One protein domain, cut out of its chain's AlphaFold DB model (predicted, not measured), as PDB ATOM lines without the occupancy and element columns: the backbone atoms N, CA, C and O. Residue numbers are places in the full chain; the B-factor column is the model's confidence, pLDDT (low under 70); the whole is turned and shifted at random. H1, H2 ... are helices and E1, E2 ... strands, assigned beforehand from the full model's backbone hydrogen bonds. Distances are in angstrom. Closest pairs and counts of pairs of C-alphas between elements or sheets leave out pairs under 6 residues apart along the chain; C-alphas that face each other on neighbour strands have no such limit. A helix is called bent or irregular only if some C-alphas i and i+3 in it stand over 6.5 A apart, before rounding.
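This is residues 26 to 159 of the 168 residues of an uncharacterized protein of Thiorhodococcus drewsii AZ1 (UniProt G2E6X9). Two long helices, H1 and the bent H3, lie side by side and run opposite ways along a rod, and a strongly twisted sheet of three strands lies along one side of this pair, with E1 under H1. At the bend in E2 the hairpin of E2 and E3 turns away from H1, and the short H2 sits in the stretch that leads from E3 back to H3. The printed part has 134 residues with three named helices and three named strands, in the order H1 E1 E2 E3 H2 H3. The sheet's order is E1 E2 E3, antiparallel, and the class is mixed, helices and strands. The whole is loose, with a radius of gyration of the C-alphas of 17.6 A and spans of 64 by 26 by 24 A.

H1, residues 26 to 60, is on the sheet of E1, residues 70 to 76, E2, residues 87 to 96, and E3, residues 99 to 102. Its height over the sheet is 8.4 A, and it runs along the strands over E1, at 23 degrees on the local plane; the closest C-alphas of H1 and E1, those of Ala 48 and Val 72, are 5.9 A apart. The strands form a meander, each the antiparallel neighbour of the one before. In the hairpin of E1 and E2, N 73 and O 90 are within hydrogen-bond range at 2.9 A. In the hairpin of E2 and E3, N 93 and O 101 are at 2.8 A; E2 bends by 55 degrees at residue 93. H2, residues 113 to 116, is only just on the sheet, with 5 pairs of C-alphas within 10 A, and only grazes it with residues 115 to 116. H3, residues 121 to 159, was assigned as one helix by its hydrogen bonds but is bent: C-alphas 129 and 132 are 6.9 A apart, and its arms H3a, residues 121 to 129, and H3b, residues 132 to 159, stand at a steep tilt of 39 degrees. H3b touches H1 at a shallow tilt of 17 degrees, opposite ways; their closest C-alphas, those of Ser 26 and Ala 151, are 6.5 A apart. H3a touches H1 with H1's residues 51 to 58 alone; the closest C-alphas are those of Phe 51 and Leu 126, at 7.2 A. H3a and H3b only graze the sheet. H2 and H3a are near each other, with 6 pairs of C-alphas within 10 A. Every O i to N i+4 pair is within hydrogen-bond range in H1, H3a and H3b; H2 is too short for one.

H1 begins at C-alpha 26, (311.945, 154.802, 171.311), and is 50.9 A long. E1 measures 20.5 A and E2 25.7 A. H3b, 41.1 A long, ends at C-alpha 159, (300.534, 158.660, 168.834).

The C-alphas of Pro 63 and Gly 159, the two farthest apart, are 64.6 A apart. The printed part has no cut, no link is long, and no printed residue is under 70 in pLDDT.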
ATOM      1  N   SER A  26     312.191 155.025 169.886       84.50
ATOM      2  CA  SER A  26     311.945 154.802 171.311       84.50
ATOM      3  C   SER A  26     312.439 153.435 171.786       84.50
ATOM      4  O   SER A  26     312.914 153.317 172.915       84.50
ATOM      5  N   VAL A  27     312.369 152.405 170.937       88.38
ATOM      6  CA  VAL A  27     312.900 151.062 171.233       88.38
ATOM      7  C   VAL A  27     314.426 151.074 171.197       88.38
ATOM      8  O   VAL A  27     315.059 150.540 172.109       88.38
ATOM      9  N   ALA A  28     315.019 151.724 170.192       90.44
ATOM     10  CA  ALA A  28     316.470 151.877 170.094       90.44
ATOM     11  C   ALA A  28     317.036 152.626 171.314       90.44
ATOM     12  O   ALA A  28     317.965 152.143 171.964       90.44
ATOM     13  N   LEU A  29     316.417 153.751 171.691       92.50
ATOM     14  CA  LEU A  29     316.804 154.523 172.871       92.50
ATOM     15  C   LEU A  29     316.699 153.703 174.161       92.50
ATOM     16  O   LEU A  29     317.606 153.756 174.994       92.50
ATOM     17  N   GLU A  30     315.605 152.963 174.347       93.25
ATOM     18  CA  GLU A  30     315.423 152.133 175.539       93.25
ATOM     19  C   GLU A  30     316.501 151.042 175.616       93.25
ATOM     20  O   GLU A  30     317.083 150.846 176.682       93.25
ATOM     21  N   SER A  31     316.837 150.399 174.493       93.62
ATOM     22  CA  SER A  31     317.917 149.405 174.420       93.62
ATOM     23  C   SER A  31     319.273 149.991 174.836       93.62
ATOM     24  O   SER A  31     319.947 149.447 175.715       93.62
ATOM     25  N   VAL A  32     319.636 151.159 174.291       96.12
ATOM     26  CA  VAL A  32     320.871 151.873 174.658       96.12
ATOM     27  C   VAL A  32     320.871 152.245 176.143       96.12
ATOM     28  O   VAL A  32     321.852 151.996 176.846       96.12
ATOM     29  N   CYS A  33     319.759 152.780 176.657       96.56
ATOM     30  CA  CYS A  33     319.633 153.126 178.071       96.56
ATOM     31  C   CYS A  33     319.839 151.907 178.979       96.56
ATOM     32  O   CYS A  33     320.494 152.028 180.011       96.56
ATOM     33  N   LEU A  34     319.295 150.742 178.617       96.25
ATOM     34  CA  LEU A  34     319.464 149.514 179.394       96.25
ATOM     35  C   LEU A  34     320.914 149.034 179.402       96.25
ATOM     36  O   LEU A  34     321.428 148.721 180.475       96.25
ATOM     37  N   GLY A  35     321.592 149.069 178.252       97.25
ATOM     38  CA  GLY A  35     323.017 148.746 178.172       97.25
ATOM     39  C   GLY A  35     323.872 149.640 179.075       97.25
ATOM     40  O   GLY A  35     324.717 149.144 179.820       97.25
ATOM     41  N   ILE A  36     323.604 150.951 179.084       98.06
ATOM     42  CA  ILE A  36     324.305 151.900 179.964       98.06
ATOM     43  C   ILE A  36     323.986 151.616 181.439       98.06
ATOM     44  O   ILE A  36     324.888 151.615 182.275       98.06
ATOM     45  N   LEU A  37     322.723 151.348 181.784       98.00
ATOM     46  CA  LEU A  37     322.330 151.034 183.162       98.00
ATOM     47  C   LEU A  37     323.030 149.778 183.693       98.00
ATOM     48  O   LEU A  37     323.467 149.776 184.845       98.00
ATOM     49  N   ASP A  38     323.185 148.739 182.875       97.81
ATOM     50  CA  ASP A  38     323.909 147.531 183.277       97.81
ATOM     51  C   ASP A  38     325.413 147.794 183.470       97.81
ATOM     52  O   ASP A  38     325.993 147.320 184.452       97.81
ATOM     53  N   GLN A  39     326.038 148.614 182.617       98.31
ATOM     54  CA  GLN A  39     327.435 149.033 182.804       98.31
ATOM     55  C   GLN A  39     327.624 149.840 184.095       98.31
ATOM     56  O   GLN A  39     328.546 149.569 184.871       98.31
ATOM     57  N   LEU A  40     326.726 150.792 184.363       98.56
ATOM     58  CA  LEU A  40     326.742 151.587 185.593       98.56
ATOM     59  C   LEU A  40     326.514 150.724 186.836       98.56
ATOM     60  O   LEU A  40     327.122 150.983 187.874       98.56
ATOM     61  N   HIS A  41     325.663 149.699 186.748       98.56
ATOM     62  CA  HIS A  41     325.446 148.753 187.841       98.56
ATOM     63  C   HIS A  41     326.725 147.983 188.161       98.56
ATOM     64  O   HIS A  41     327.133 147.932 189.318       98.56
ATOM     65  N   ALA A  42     327.377 147.427 187.138       98.38
ATOM     66  CA  ALA A  42     328.619 146.680 187.306       98.38
ATOM     67  C   ALA A  42     329.738 147.557 187.893       98.38
ATOM     68  O   ALA A  42     330.485 147.110 188.762       98.38
ATOM     69  N   GLU A  43     329.842 148.817 187.461       98.62
ATOM     70  CA  GLU A  43     330.788 149.776 188.043       98.62
ATOM     71  C   GLU A  43     330.459 150.097 189.505       98.62
ATOM     72  O   GLU A  43     331.346 150.079 190.360       98.62
ATOM     73  N   ALA A  44     329.185 150.329 189.825       98.69
ATOM     74  CA  ALA A  44     328.759 150.571 191.198       98.69
ATOM     75  C   ALA A  44     329.071 149.375 192.112       98.69
ATOM     76  O   ALA A  44     329.505 149.576 193.247       98.69
ATOM     77  N   GLU A  45     328.864 148.145 191.638       98.62
ATOM     78  CA  GLU A  45     329.200 146.927 192.382       98.62
ATOM     79  C   GLU A  45     330.705 146.799 192.614       98.62
ATOM     80  O   GLU A  45     331.112 146.541 193.745       98.62
ATOM     81  N   ARG A  46     331.537 147.056 191.596       98.62
ATOM     82  CA  ARG A  46     333.002 147.076 191.757       98.62
ATOM     83  C   ARG A  46     333.444 148.091 192.807       98.62
ATOM     84  O   ARG A  46     334.222 147.746 193.693       98.62
ATOM     85  N   LEU A  47     332.920 149.316 192.747       98.50
ATOM     86  CA  LEU A  47     333.225 150.363 193.727       98.50
ATOM     87  C   LEU A  47     332.758 149.984 195.136       98.50
ATOM     88  O   LEU A  47     333.470 150.230 196.107       98.50
ATOM     89  N   ALA A  48     331.573 149.383 195.262       98.44
ATOM     90  CA  ALA A  48     331.052 148.929 196.545       98.44
ATOM     91  C   ALA A  48     331.913 147.815 197.145       98.44
ATOM     92  O   ALA A  48     332.235 147.877 198.330       98.44
ATOM     93  N   THR A  49     332.327 146.839 196.338       98.31
ATOM     94  CA  THR A  49     333.263 145.792 196.759       98.31
ATOM     95  C   THR A  49     334.591 146.393 197.210       98.31
ATOM     96  O   THR A  49     334.999 146.133 198.339       98.31
ATOM     97  N   GLY A  50     335.201 147.272 196.407       98.31
ATOM     98  CA  GLY A  50     336.468 147.923 196.762       98.31
ATOM     99  C   GLY A  50     336.383 148.728 198.061       98.31
ATOM    100  O   GLY A  50     337.255 148.618 198.922       98.31
ATOM    101  N   PHE A  51     335.285 149.464 198.270       97.88
ATOM    102  CA  PHE A  51     335.038 150.153 199.538       97.88
ATOM    103  C   PHE A  51     334.955 149.168 200.715       97.88
ATOM    104  O   PHE A  51     335.563 149.394 201.760       97.88
ATOM    105  N   MET A  52     334.200 148.075 200.566       95.69
ATOM    106  CA  MET A  52     334.016 147.095 201.638       95.69
ATOM    107  C   MET A  52     335.310 146.339 201.965       95.69
ATOM    108  O   MET A  52     335.564 146.066 203.138       95.69
ATOM    109  N   GLU A  53     336.143 146.044 200.970       96.00
ATOM    110  CA  GLU A  53     337.474 145.455 201.153       96.00
ATOM    111  C   GLU A  53     338.415 146.418 201.884       96.00
ATOM    112  O   GLU A  53     339.008 146.040 202.897       96.00
ATOM    113  N   ALA A  54     338.474 147.685 201.460       95.69
ATOM    114  CA  ALA A  54     339.266 148.716 202.131       95.69
ATOM    115  C   ALA A  54     338.820 148.924 203.590       95.69
ATOM    116  O   ALA A  54     339.649 149.045 204.493       95.69
ATOM    117  N   MET A  55     337.509 148.887 203.853       93.75
ATOM    118  CA  MET A  55     336.959 148.924 205.212       93.75
ATOM    119  C   MET A  55     337.408 147.732 206.063       93.75
ATOM    120  O   MET A  55     337.678 147.901 207.252       93.75
ATOM    121  N   LEU A  56     337.441 146.518 205.503       91.62
ATOM    122  CA  LEU A  56     337.886 145.326 206.231       91.62
ATOM    123  C   LEU A  56     339.377 145.412 206.569       91.62
ATOM    124  O   LEU A  56     339.729 145.226 207.732       91.62
ATOM    125  N   GLN A  57     340.214 145.788 205.602       92.94
ATOM    126  CA  GLN A  57     341.653 145.983 205.808       92.94
ATOM    127  C   GLN A  57     341.937 147.057 206.866       92.94
ATOM    128  O   GLN A  57     342.725 146.846 207.791       92.94
ATOM    129  N   ALA A  58     341.239 148.195 206.800       91.81
ATOM    130  CA  ALA A  58     341.375 149.242 207.806       91.81
ATOM    131  C   ALA A  58     340.963 148.742 209.202       91.81
ATOM    132  O   ALA A  58     341.665 148.999 210.178       91.81
ATOM    133  N   ARG A  59     339.881 147.960 209.322       89.62
ATOM    134  CA  ARG A  59     339.437 147.387 210.610       89.62
ATOM    135  C   ARG A  59     340.430 146.410 211.237       89.62
ATOM    136  O   ARG A  59     340.389 146.251 212.455       89.62
ATOM    137  N   GLU A  60     341.265 145.735 210.451       88.44
ATOM    138  CA  GLU A  60     342.325 144.861 210.977       88.44
ATOM    139  C   GLU A  60     343.430 145.662 211.670       88.44
ATOM    140  O   GLU A  60     344.028 145.188 212.632       88.44
ATOM    141  N   SER A  61     343.641 146.904 211.230       87.44
ATOM    142  CA  SER A  61     344.664 147.807 211.764       87.44
ATOM    143  C   SER A  61     344.201 148.618 212.981       87.44
ATOM    144  O   SER A  61     345.000 149.359 213.547       87.44
ATOM    145  N   HIS A  62     342.933 148.492 213.394       84.75
ATOM    146  CA  HIS A  62     342.342 149.305 214.463       84.75
ATOM    147  C   HIS A  62     341.740 148.454 215.599       84.75
ATOM    148  O   HIS A  62     341.172 147.380 215.354       84.75
ATOM    149  N   PRO A  63     341.802 148.930 216.859       83.00
ATOM    150  CA  PRO A  63     341.148 148.286 217.994       83.00
ATOM    151  C   PRO A  63     339.640 148.110 217.787       83.00
ATOM    152  O   PRO A  63     338.985 148.882 217.090       83.00
ATOM    153  N   TYR A  64     339.044 147.129 218.473       79.31
ATOM    154  CA  TYR A  64     337.609 146.830 218.352       79.31
ATOM    155  C   TYR A  64     336.696 148.050 218.594       79.31
ATOM    156  O   TYR A  64     335.667 148.180 217.936       79.31
ATOM    157  N   GLN A  65     337.078 148.940 219.514       78.56
ATOM    158  CA  GLN A  65     336.315 150.137 219.894       78.56
ATOM    159  C   GLN A  65     336.303 151.226 218.809       78.56
ATOM    160  O   GLN A  65     335.408 152.064 218.807       78.56
ATOM    161  N   GLU A  66     337.251 151.169 217.873       80.56
ATOM    162  CA  GLU A  66     337.426 152.103 216.752       80.56
ATOM    163  C   GLU A  66     337.028 151.450 215.422       80.56
ATOM    164  O   GLU A  66     337.348 151.934 214.334       80.56
ATOM    165  N   ARG A  67     336.339 150.303 215.477       80.00
ATOM    166  CA  ARG A  67     335.852 149.649 214.269       80.00
ATOM    167  C   ARG A  67     334.727 150.468 213.666       80.00
ATOM    168  O   ARG A  67     333.652 150.622 214.243       80.00
ATOM    169  N   GLY A  68     334.965 150.886 212.434       82.12
ATOM    170  CA  GLY A  68     334.010 151.609 211.638       82.12
ATOM    171  C   GLY A  68     332.720 150.825 211.456       82.12
ATOM    172  O   GLY A  68     332.718 149.591 211.421       82.12
ATOM    173  N   SER A  69     331.615 151.542 211.320       90.25
ATOM    174  CA  SER A  69     330.258 151.006 211.205       90.25
ATOM    175  C   SER A  69     329.607 151.306 209.857       90.25
ATOM    176  O   SER A  69     328.487 150.856 209.623       90.25
ATOM    177  N   ILE A  70     330.271 152.046 208.973       95.25
ATOM    178  CA  ILE A  70     329.713 152.423 207.677       95.25
ATOM    179  C   ILE A  70     329.858 151.286 206.658       95.25
ATOM    180  O   ILE A  70     330.811 150.509 206.671       95.25
ATOM    181  N   GLY A  71     328.861 151.167 205.788       95.44
ATOM    182  CA  GLY A  71     328.851 150.269 204.644       95.44
ATOM    183  C   GLY A  71     328.110 150.897 203.470       95.44
ATOM    184  O   GLY A  71     327.320 151.829 203.646       95.44
ATOM    185  N   VAL A  72     328.338 150.363 202.273       97.44
ATOM    186  CA  VAL A  72     327.629 150.754 201.052       97.44
ATOM    187  C   VAL A  72     326.995 149.531 200.407       97.44
ATOM    188  O   VAL A  72     327.515 148.417 200.504       97.44
ATOM    189  N   ARG A  73     325.834 149.714 199.781       96.19
ATOM    190  CA  ARG A  73     325.121 148.648 199.082       96.19
ATOM    191  C   ARG A  73     324.601 149.125 197.738       96.19
ATOM    192  O   ARG A  73     324.050 150.217 197.636       96.19
ATOM    193  N   VAL A  74     324.708 148.252 196.743       97.88
ATOM    194  CA  VAL A  74     324.065 148.399 195.436       97.88
ATOM    195  C   VAL A  74     322.890 147.428 195.361       97.88
ATOM    196  O   VAL A  74     323.001 146.274 195.785       97.88
ATOM    197  N   ARG A  75     321.726 147.900 194.907       95.31
ATOM    198  CA  ARG A  75     320.503 147.090 194.815       95.31
ATOM    199  C   ARG A  75     319.727 147.405 193.552       95.31
ATOM    200  O   ARG A  75     319.348 148.554 193.346       95.31
ATOM    201  N   ARG A  76     319.384 146.384 192.765       93.94
ATOM    202  CA  ARG A  76     318.390 146.533 191.694       93.94
ATOM    203  C   ARG A  76     317.007 146.842 192.261       93.94
ATOM    204  O   ARG A  76     316.670 146.441 193.381       93.94
ATOM    205  N   SER A  77     316.213 147.557 191.471       89.94
ATOM    206  CA  SER A  77     314.817 147.840 191.780       89.94
ATOM    207  C   SER A  77     314.041 146.532 191.991       89.94
ATOM    208  O   SER A  77     314.184 145.604 191.191       89.94
ATOM    209  N   PRO A  78     313.183 146.443 193.024       83.88
ATOM    210  CA  PRO A  78     312.351 145.262 193.257       83.88
ATOM    211  C   PRO A  78     311.253 145.086 192.195       83.88
ATOM    212  O   PRO A  78     310.607 144.041 192.148       83.88
ATOM    213  N   SER A  79     311.027 146.087 191.341       87.50
ATOM    214  CA  SER A  79     310.000 146.071 190.295       87.50
ATOM    215  C   SER A  79     310.636 146.144 188.902       87.50
ATOM    216  O   SER A  79     310.493 147.158 188.218       87.50
ATOM    217  N   PRO A  80     311.321 145.078 188.442       82.25
ATOM    218  CA  PRO A  80     312.073 145.098 187.186       82.25
ATOM    219  C   PRO A  80     311.187 145.294 185.953       82.25
ATOM    220  O   PRO A  80     311.662 145.814 184.954       82.25
ATOM    221  N   ARG A  81     309.894 144.941 186.019       83.94
ATOM    222  CA  ARG A  81     308.940 145.216 184.929       83.94
ATOM    223  C   ARG A  81     308.649 146.708 184.766       83.94
ATOM    224  O   ARG A  81     308.573 147.191 183.646       83.94
ATOM    225  N   SER A  82     308.487 147.429 185.873       81.31
ATOM    226  CA  SER A  82     308.108 148.850 185.861       81.31
ATOM    227  C   SER A  82     309.315 149.788 185.824       81.31
ATOM    228  O   SER A  82     309.190 150.939 185.421       81.31
ATOM    229  N   ALA A  83     310.484 149.304 186.249       83.44
ATOM    230  CA  ALA A  83     311.740 150.040 186.226       83.44
ATOM    231  C   ALA A  83     312.907 149.151 185.744       83.44
ATOM    232  O   ALA A  83     313.820 148.864 186.527       83.44
ATOM    233  N   PRO A  84     312.896 148.703 184.471       91.12
ATOM    234  CA  PRO A  84     313.964 147.867 183.924       91.12
ATOM    235  C   PRO A  84     315.337 148.541 184.050       91.12
ATOM    236  O   PRO A  84     315.458 149.748 183.808       91.12
ATOM    237  N   GLY A  85     316.342 147.766 184.471       92.50
ATOM    238  CA  GLY A  85     317.737 148.201 184.641       92.50
ATOM    239  C   GLY A  85     318.002 149.152 185.817       92.50
ATOM    240  O   GLY A  85     319.154 149.427 186.132       92.50
ATOM    241  N   VAL A  86     316.968 149.662 186.496       94.62
ATOM    242  CA  VAL A  86     317.145 150.651 187.569       94.62
ATOM    243  C   VAL A  86     317.731 150.000 188.820       94.62
ATOM    244  O   VAL A  86     317.305 148.922 189.242       94.62
ATOM    245  N   PHE A  87     318.661 150.703 189.459       97.38
ATOM    246  CA  PHE A  87     319.259 150.314 190.728       97.38
ATOM    247  C   PHE A  87     319.521 151.523 191.630       97.38
ATOM    248  O   PHE A  87     319.388 152.678 191.224       97.38
ATOM    249  N   MET A  88     319.865 151.239 192.880       95.75
ATOM    250  CA  MET A  88     320.109 152.208 193.941       95.75
ATOM    251  C   MET A  88     321.470 151.939 194.579       95.75
ATOM    252  O   MET A  88     321.869 150.786 194.729       95.75
ATOM    253  N   ILE A  89     322.154 153.016 194.967       97.81
ATOM    254  CA  ILE A  89     323.405 152.985 195.730       97.81
ATOM    255  C   ILE A  89     323.141 153.680 197.061       97.81
ATOM    256  O   ILE A  89     322.881 154.890 197.081       97.81
ATOM    257  N   GLU A  90     323.221 152.926 198.150       96.94
ATOM    258  CA  GLU A  90     322.802 153.362 199.478       96.94
ATOM    259  C   GLU A  90     323.917 153.161 200.499       96.94
ATOM    260  O   GLU A  90     324.454 152.063 200.654       96.94
ATOM    261  N   TRP A  91     324.226 154.224 201.240       97.88
ATOM    262  CA  TRP A  91     325.045 154.124 202.439       97.88
ATOM    263  C   TRP A  91     324.204 153.663 203.620       97.88
ATOM    264  O   TRP A  91     323.045 154.060 203.777       97.88
ATOM    265  N   PHE A  92     324.800 152.858 204.487       95.88
ATOM    266  CA  PHE A  92     324.171 152.396 205.710       95.88
ATOM    267  C   PHE A  92     325.162 152.370 206.867       95.88
ATOM    268  O   PHE A  92     326.378 152.322 206.690       95.88
ATOM    269  N   ARG A  93     324.610 152.366 208.076       94.56
ATOM    270  CA  ARG A  93     325.333 152.136 209.319       94.56
ATOM    271  C   ARG A  93     324.952 150.789 209.910       94.56
ATOM    272  O   ARG A  93     323.772 150.471 210.060       94.56
ATOM    273  N   VAL A  94     325.949 150.022 210.316       91.06
ATOM    274  CA  VAL A  94     325.797 148.791 211.088       91.06
ATOM    275  C   VAL A  94     325.549 149.168 212.549       91.06
ATOM    276  O   VAL A  94     326.335 149.881 213.167       91.06
ATOM    277  N   ARG A  95     324.439 148.695 213.112       86.38
ATOM    278  CA  ARG A  95     324.057 148.883 214.524       86.38
ATOM    279  C   ARG A  95     324.126 147.587 215.335       86.38
ATOM    280  O   ARG A  95     323.806 147.591 216.517       86.38
ATOM    281  N   GLY A  96     324.483 146.479 214.694       80.31
ATOM    282  CA  GLY A  96     324.585 145.153 215.292       80.31
ATOM    283  C   GLY A  96     324.528 144.053 214.225       80.31
ATOM    284  O   GLY A  96     324.343 144.367 213.048       80.31
ATOM    285  N   PRO A  97     324.615 142.767 214.616       75.00
ATOM    286  CA  PRO A  97     324.794 141.631 213.698       75.00
ATOM    287  C   PRO A  97     323.742 141.488 212.587       75.00
ATOM    288  O   PRO A  97     323.987 140.818 211.591       75.00
ATOM    289  N   ARG A  98     322.559 142.099 212.746       77.06
ATOM    290  CA  ARG A  98     321.472 142.090 211.747       77.06
ATOM    291  C   ARG A  98     320.748 143.427 211.607       77.06
ATOM    292  O   ARG A  98     319.678 143.490 211.009       77.06
ATOM    293  N   ARG A  99     321.295 144.498 212.183       82.31
ATOM    294  CA  ARG A  99     320.636 145.805 212.194       82.31
ATOM    295  C   ARG A  99     321.443 146.774 211.350       82.31
ATOM    296  O   ARG A  99     322.549 147.148 211.730       82.31
ATOM    297  N   THR A 100     320.871 147.174 210.223       91.50
ATOM    298  CA  THR A 100     321.403 148.230 209.361       91.50
ATOM    299  C   THR A 100     320.446 149.410 209.366       91.50
ATOM    300  O   THR A 100     319.229 149.242 209.389       91.50
ATOM    301  N   GLU A 101     321.007 150.608 209.409       93.69
ATOM    302  CA  GLU A 101     320.278 151.866 209.341       93.69
ATOM    303  C   GLU A 101     320.728 152.596 208.080       93.69
ATOM    304  O   GLU A 101     321.891 152.986 207.974       93.69
ATOM    305  N   TYR A 102     319.833 152.736 207.105       94.81
ATOM    306  CA  TYR A 102     320.142 153.443 205.866       94.81
ATOM    307  C   TYR A 102     320.284 154.938 206.130       94.81
ATOM    308  O   TYR A 102     319.479 155.543 206.840       94.81
ATOM    309  N   ILE A 103     321.322 155.530 205.549       95.81
ATOM    310  CA  ILE A 103     321.621 156.944 205.718       95.81
ATOM    311  C   ILE A 103     320.805 157.726 204.678       95.81
ATOM    312  O   ILE A 103     320.869 157.411 203.482       95.81
ATOM    313  N   PRO A 104     320.041 158.755 205.084       93.94
ATOM    314  CA  PRO A 104     319.325 159.599 204.141       93.94
ATOM    315  C   PRO A 104     320.306 160.511 203.393       93.94
ATOM    316  O   PRO A 104     321.052 161.280 203.995       93.94
ATOM    317  N   ARG A 105     320.274 160.454 202.058       93.38
ATOM    318  CA  ARG A 105     321.109 161.294 201.181       93.38
ATOM    319  C   ARG A 105     320.698 162.768 201.184       93.38
ATOM    320  O   ARG A 105     321.543 163.655 201.125       93.38
ATOM    321  N   GLY A 106     319.389 163.025 201.201       90.81
ATOM    322  CA  GLY A 106     318.813 164.329 200.866       90.81
ATOM    323  C   GLY A 106     318.663 164.550 199.352       90.81
ATOM    324  O   GLY A 106     318.654 163.598 198.568       90.81
ATOM    325  N   ALA A 107     318.512 165.818 198.954       85.69
ATOM    326  CA  ALA A 107     318.112 166.217 197.599       85.69
ATOM    327  C   ALA A 107     319.216 166.101 196.524       85.69
ATOM    328  O   ALA A 107     318.900 166.038 195.341       85.69
ATOM    329  N   GLY A 108     320.495 166.057 196.911       93.56
ATOM    330  CA  GLY A 108     321.624 165.966 195.974       93.56
ATOM    331  C   GLY A 108     321.985 164.533 195.578       93.56
ATOM    332  O   GLY A 108     321.508 163.578 196.182       93.56
ATOM    333  N   HIS A 109     322.872 164.372 194.588       97.12
ATOM    334  CA  HIS A 109     323.443 163.064 194.222       97.12
ATOM    335  C   HIS A 109     324.561 162.614 195.165       97.12
ATOM    336  O   HIS A 109     324.791 161.411 195.312       97.12
ATOM    337  N   ARG A 110     325.213 163.576 195.825       97.25
ATOM    338  CA  ARG A 110     326.251 163.349 196.826       97.25
ATOM    339  C   ARG A 110     325.660 163.384 198.234       97.25
ATOM    340  O   ARG A 110     324.893 164.292 198.560       97.25
ATOM    341  N   TYR A 111     326.042 162.428 199.066       97.12
ATOM    342  CA  TYR A 111     325.808 162.468 200.502       97.12
ATOM    343  C   TYR A 111     326.649 163.595 201.111       97.12
ATOM    344  O   TYR A 111     327.871 163.605 200.941       97.12
ATOM    345  N   PRO A 112     326.043 164.561 201.819       94.81
ATOM    346  CA  PRO A 112     326.829 165.579 202.494       94.81
ATOM    347  C   PRO A 112     327.608 164.931 203.655       94.81
ATOM    348  O   PRO A 112     327.058 164.039 204.303       94.81
ATOM    349  N   PRO A 113     328.824 165.398 204.002       92.94
ATOM    350  CA  PRO A 113     329.626 164.802 205.079       92.94
ATOM    351  C   PRO A 113     328.854 164.641 206.398       92.94
ATOM    352  O   PRO A 113     328.935 163.615 207.068       92.94
ATOM    353  N   ARG A 114     327.991 165.612 206.722       93.25
ATOM    354  CA  ARG A 114     327.120 165.575 207.909       93.25
ATOM    355  C   ARG A 114     326.121 164.410 207.940       93.25
ATOM    356  O   ARG A 114     325.700 164.026 209.025       93.25
ATOM    357  N   ALA A 115     325.721 163.856 206.790       95.19
ATOM    358  CA  ALA A 115     324.782 162.731 206.736       95.19
ATOM    359  C   ALA A 115     325.379 161.475 207.379       95.19
ATOM    360  O   ALA A 115     324.661 160.674 207.976       95.19
ATOM    361  N   PHE A 116     326.704 161.337 207.324       94.62
ATOM    362  CA  PHE A 116     327.410 160.233 207.951       94.62
ATOM    363  C   PHE A 116     327.506 160.378 209.470       94.62
ATOM    364  O   PHE A 116     327.862 159.407 210.114       94.62
ATOM    365  N   GLY A 117     327.129 161.500 210.089       92.06
ATOM    366  CA  GLY A 117     327.148 161.654 211.548       92.06
ATOM    367  C   GLY A 117     328.532 161.404 212.163       92.06
ATOM    368  O   GLY A 117     329.544 161.842 211.624       92.06
ATOM    369  N   ARG A 118     328.580 160.704 213.304       90.62
ATOM    370  CA  ARG A 118     329.849 160.297 213.923       90.62
ATOM    371  C   ARG A 118     330.435 159.099 213.166       90.62
ATOM    372  O   ARG A 118     329.780 158.057 213.066       90.62
ATOM    373  N   THR A 119     331.650 159.277 212.664       92.50
ATOM    374  CA  THR A 119     332.495 158.274 212.003       92.50
ATOM    375  C   THR A 119     333.911 158.410 212.538       92.50
ATOM    376  O   THR A 119     334.291 159.502 212.981       92.50
ATOM    377  N   GLU A 120     334.692 157.341 212.450       92.62
ATOM    378  CA  GLU A 120     336.126 157.424 212.722       92.62
ATOM    379  C   GLU A 120     336.853 158.220 211.621       92.62
ATOM    380  O   GLU A 120     336.339 158.325 210.499       92.62
ATOM    381  N   PRO A 121     338.027 158.817 211.910       92.38
ATOM    382  CA  PRO A 121     338.787 159.575 210.915       92.38
ATOM    383  C   PRO A 121     339.096 158.759 209.654       92.38
ATOM    384  O   PRO A 121     338.809 159.209 208.548       92.38
ATOM    385  N   TRP A 122     339.547 157.514 209.817       92.50
ATOM    386  CA  TRP A 122     339.862 156.623 208.698       92.50
ATOM    387  C   TRP A 122     338.614 156.202 207.898       92.50
ATOM    388  O   TRP A 122     338.683 156.025 206.684       92.50
ATOM    389  N   GLU A 123     337.438 156.089 208.535       94.56
ATOM    390  CA  GLU A 123     336.184 155.849 207.805       94.56
ATOM    391  C   GLU A 123     335.847 157.040 206.915       94.56
ATOM    392  O   GLU A 123     335.372 156.869 205.793       94.56
ATOM    393  N   ARG A 124     336.073 158.256 207.425       95.06
ATOM    394  CA  ARG A 124     335.806 159.484 206.682       95.06
ATOM    395  C   ARG A 124     336.685 159.579 205.445       95.06
ATOM    396  O   ARG A 124     336.162 159.910 204.390       95.06
ATOM    397  N   GLU A 125     337.963 159.241 205.557       95.44
ATOM    398  CA  GLU A 125     338.890 159.227 204.421       95.44
ATOM    399  C   GLU A 125     338.428 158.258 203.323       95.44
ATOM    400  O   GLU A 125     338.386 158.613 202.141       95.44
ATOM    401  N   LEU A 126     337.984 157.054 203.704       96.94
ATOM    402  CA  LEU A 126     337.409 156.098 202.754       96.94
ATOM    403  C   LEU A 126     336.108 156.626 202.134       96.94
ATOM    404  O   LEU A 126     335.922 156.548 200.921       96.94
ATOM    405  N   ILE A 127     335.210 157.206 202.931       97.56
ATOM    406  CA  ILE A 127     333.979 157.819 202.412       97.56
ATOM    407  C   ILE A 127     334.317 158.928 201.409       97.56
ATOM    408  O   ILE A 127     333.740 158.965 200.328       97.56
ATOM    409  N   GLU A 128     335.252 159.816 201.735       97.19
ATOM    410  CA  GLU A 128     335.659 160.931 200.876       97.19
ATOM    411  C   GLU A 128     336.318 160.466 199.576       97.19
ATOM    412  O   GLU A 128     336.130 161.113 198.545       97.19
ATOM    413  N   THR A 129     336.995 159.320 199.607       97.88
ATOM    414  CA  THR A 129     337.592 158.679 198.429       97.88
ATOM    415  C   THR A 129     336.524 158.098 197.493       97.88
ATOM    416  O   THR A 129     336.575 158.317 196.284       97.88
ATOM    417  N   TYR A 130     335.532 157.376 198.025       98.38
ATOM    418  CA  TYR A 130     334.582 156.602 197.206       98.38
ATOM    419  C   TYR A 130     333.280 157.348 196.873       98.38
ATOM    420  O   TYR A 130     332.717 157.179 195.788       98.38
ATOM    421  N   GLU A 131     332.779 158.189 197.779       98.31
ATOM    422  CA  GLU A 131     331.504 158.896 197.607       98.31
ATOM    423  C   GLU A 131     331.422 159.768 196.340       98.31
ATOM    424  O   GLU A 131     330.355 159.767 195.720       98.31
ATOM    425  N   PRO A 132     332.476 160.483 195.895       98.38
ATOM    426  CA  PRO A 132     332.419 161.246 194.647       98.38
ATOM    427  C   PRO A 132     332.032 160.389 193.435       98.38
ATOM    428  O   PRO A 132     331.128 160.760 192.686       98.38
ATOM    429  N   ARG A 133     332.614 159.191 193.302       98.62
ATOM    430  CA  ARG A 133     332.316 158.265 192.198       98.62
ATOM    431  C   ARG A 133     330.891 157.724 192.278       98.62
ATOM    432  O   ARG A 133     330.186 157.669 191.273       98.62
ATOM    433  N   PHE A 134     330.404 157.408 193.479       98.62
ATOM    434  CA  PHE A 134     328.995 157.041 193.650       98.62
ATOM    435  C   PHE A 134     328.040 158.194 193.322       98.62
ATOM    436  O   PHE A 134     326.957 157.960 192.780       98.62
ATOM    437  N   ALA A 135     328.411 159.435 193.641       98.44
ATOM    438  CA  ALA A 135     327.618 160.608 193.303       98.44
ATOM    439  C   ALA A 135     327.527 160.820 191.783       98.44
ATOM    440  O   ALA A 135     326.436 161.105 191.289       98.44
ATOM    441  N   GLU A 136     328.622 160.615 191.050       98.56
ATOM    442  CA  GLU A 136     328.646 160.650 189.581       98.56
ATOM    443  C   GLU A 136     327.711 159.598 188.979       98.56
ATOM    444  O   GLU A 136     326.840 159.937 188.176       98.56
ATOM    445  N   ILE A 137     327.790 158.344 189.441       98.56
ATOM    446  CA  ILE A 137     326.876 157.284 188.984       98.56
ATOM    447  C   ILE A 137     325.424 157.677 189.272       98.56
ATOM    448  O   ILE A 137     324.565 157.574 188.401       98.56
ATOM    449  N   ARG A 138     325.126 158.192 190.470       98.38
ATOM    450  CA  ARG A 138     323.770 158.644 190.820       98.38
ATOM    451  C   ARG A 138     323.278 159.808 189.955       98.38
ATOM    452  O   ARG A 138     322.069 159.895 189.734       98.38
ATOM    453  N   ALA A 139     324.166 160.679 189.483       98.31
ATOM    454  CA  ALA A 139     323.822 161.744 188.546       98.31
ATOM    455  C   ALA A 139     323.488 161.176 187.157       98.31
ATOM    456  O   ALA A 139     322.443 161.518 186.601       98.31
ATOM    457  N   LEU A 140     324.294 160.240 186.649       98.31
ATOM    458  CA  LEU A 140     324.033 159.554 185.377       98.31
ATOM    459  C   LEU A 140     322.708 158.781 185.413       98.31
ATOM    460  O   LEU A 140     321.891 158.897 184.503       98.31
ATOM    461  N   LEU A 141     322.432 158.064 186.507       97.38
ATOM    462  CA  LEU A 141     321.149 157.380 186.707       97.38
ATOM    463  C   LEU A 141     319.961 158.342 186.634       97.38
ATOM    464  O   LEU A 141     318.931 158.021 186.040       97.38
ATOM    465  N   HIS A 142     320.099 159.525 187.232       96.69
ATOM    466  CA  HIS A 142     319.062 160.546 187.186       96.69
ATOM    467  C   HIS A 142     318.856 161.078 185.762       96.69
ATOM    468  O   HIS A 142     317.713 161.159 185.312       96.69
ATOM    469  N   GLN A 143     319.934 161.370 185.035       97.56
ATOM    470  CA  GLN A 143     319.868 161.823 183.643       97.56
ATOM    471  C   GLN A 143     319.200 160.781 182.734       97.56
ATOM    472  O   GLN A 143     318.288 161.122 181.982       97.56
ATOM    473  N   ILE A 144     319.557 159.500 182.870       97.12
ATOM    474  CA  ILE A 144     318.922 158.400 182.126       97.12
ATOM    475  C   ILE A 144     317.429 158.302 182.466       97.12
ATOM    476  O   ILE A 144     316.589 158.132 181.581       97.12
ATOM    477  N   ALA A 145     317.063 158.440 183.745       95.44
ATOM    478  CA  ALA A 145     315.662 158.424 184.156       95.44
ATOM    479  C   ALA A 145     314.864 159.587 183.538       95.44
ATOM    480  O   ALA A 145     313.727 159.384 183.099       95.44
ATOM    481  N   MET A 146     315.455 160.787 183.469       96.44
ATOM    482  CA  MET A 146     314.855 161.944 182.800       96.44
ATOM    483  C   MET A 146     314.681 161.699 181.300       96.44
ATOM    484  O   MET A 146     313.582 161.911 180.785       96.44
ATOM    485  N   LEU A 147     315.713 161.186 180.627       95.75
ATOM    486  CA  LEU A 147     315.691 160.893 179.194       95.75
ATOM    487  C   LEU A 147     314.597 159.879 178.840       95.75
ATOM    488  O   LEU A 147     313.738 160.150 177.999       95.75
ATOM    489  N   ARG A 148     314.537 158.751 179.560       94.62
ATOM    490  CA  ARG A 148     313.489 157.730 179.374       94.62
ATOM    491  C   ARG A 148     312.089 158.301 179.603       94.62
ATOM    492  O   ARG A 148     311.140 157.926 178.916       94.62
ATOM    493  N   ARG A 149     311.928 159.210 180.572       94.25
ATOM    494  CA  ARG A 149     310.646 159.884 180.824       94.25
ATOM    495  C   ARG A 149     310.256 160.803 179.665       94.25
ATOM    496  O   ARG A 149     309.104 160.758 179.240       94.25
ATOM    497  N   GLN A 150     311.182 161.616 179.169       94.44
ATOM    498  CA  GLN A 150     310.938 162.518 178.041       94.44
ATOM    499  C   GLN A 150     310.567 161.739 176.773       94.44
ATOM    500  O   GLN A 150     309.576 162.074 176.128       94.44
ATOM    501  N   ALA A 151     311.280 160.651 176.477       92.50
ATOM    502  CA  ALA A 151     310.999 159.799 175.325       92.50
ATOM    503  C   ALA A 151     309.590 159.187 175.357       92.50
ATOM    504  O   ALA A 151     308.881 159.208 174.349       92.50
ATOM    505  N   ARG A 152     309.138 158.707 176.527       91.56
ATOM    506  CA  ARG A 152     307.755 158.227 176.699       91.56
ATOM    507  C   ARG A 152     306.735 159.329 176.427       91.56
ATOM    508  O   ARG A 152     305.817 159.123 175.644       91.56
ATOM    509  N   HIS A 153     306.931 160.517 177.004       93.25
ATOM    510  CA  HIS A 153     306.021 161.644 176.781       93.25
ATOM    511  C   HIS A 153     305.916 162.046 175.303       93.25
ATOM    512  O   HIS A 153     304.815 162.344 174.840       93.25
ATOM    513  N   LEU A 154     307.036 162.042 174.571       92.06
ATOM    514  CA  LEU A 154     307.055 162.330 173.136       92.06
ATOM    515  C   LEU A 154     306.352 161.238 172.328       92.06
ATOM    516  O   LEU A 154     305.511 161.559 171.493       92.06
ATOM    517  N   THR A 155     306.622 159.966 172.627       91.31
ATOM    518  CA  THR A 155     305.960 158.821 171.976       91.31
ATOM    519  C   THR A 155     304.439 158.906 172.136       91.31
ATOM    520  O   THR A 155     303.700 158.812 171.157       91.31
ATOM    521  N   ASP A 156     303.963 159.183 173.354       90.25
ATOM    522  CA  ASP A 156     302.533 159.333 173.627       90.25
ATOM    523  C   ASP A 156     301.925 160.536 172.884       90.25
ATOM    524  O   ASP A 156     300.765 160.500 172.470       90.25
ATOM    525  N   ALA A 157     302.675 161.635 172.746       91.31
ATOM    526  CA  ALA A 157     302.216 162.831 172.045       91.31
ATOM    527  C   ALA A 157     302.081 162.605 170.536       91.31
ATOM    528  O   ALA A 157     301.061 162.995 169.964       91.31
ATOM    529  N   VAL A 158     303.059 161.933 169.919       89.62
ATOM    530  CA  VAL A 158     303.026 161.566 168.494       89.62
ATOM    531  C   VAL A 158     301.844 160.641 168.213       89.62
ATOM    532  O   VAL A 158     301.027 160.955 167.350       89.62
ATOM    533  N   GLY A 159     301.659 159.585 169.015       88.25
ATOM    534  CA  GLY A 159     300.534 158.660 168.834       88.25
ATOM    535  C   GLY A 159     299.163 159.336 168.964       88.25
ATOM    536  O   GLY A 159     298.238 159.042 168.205       88.25
TER     537      GLY A 159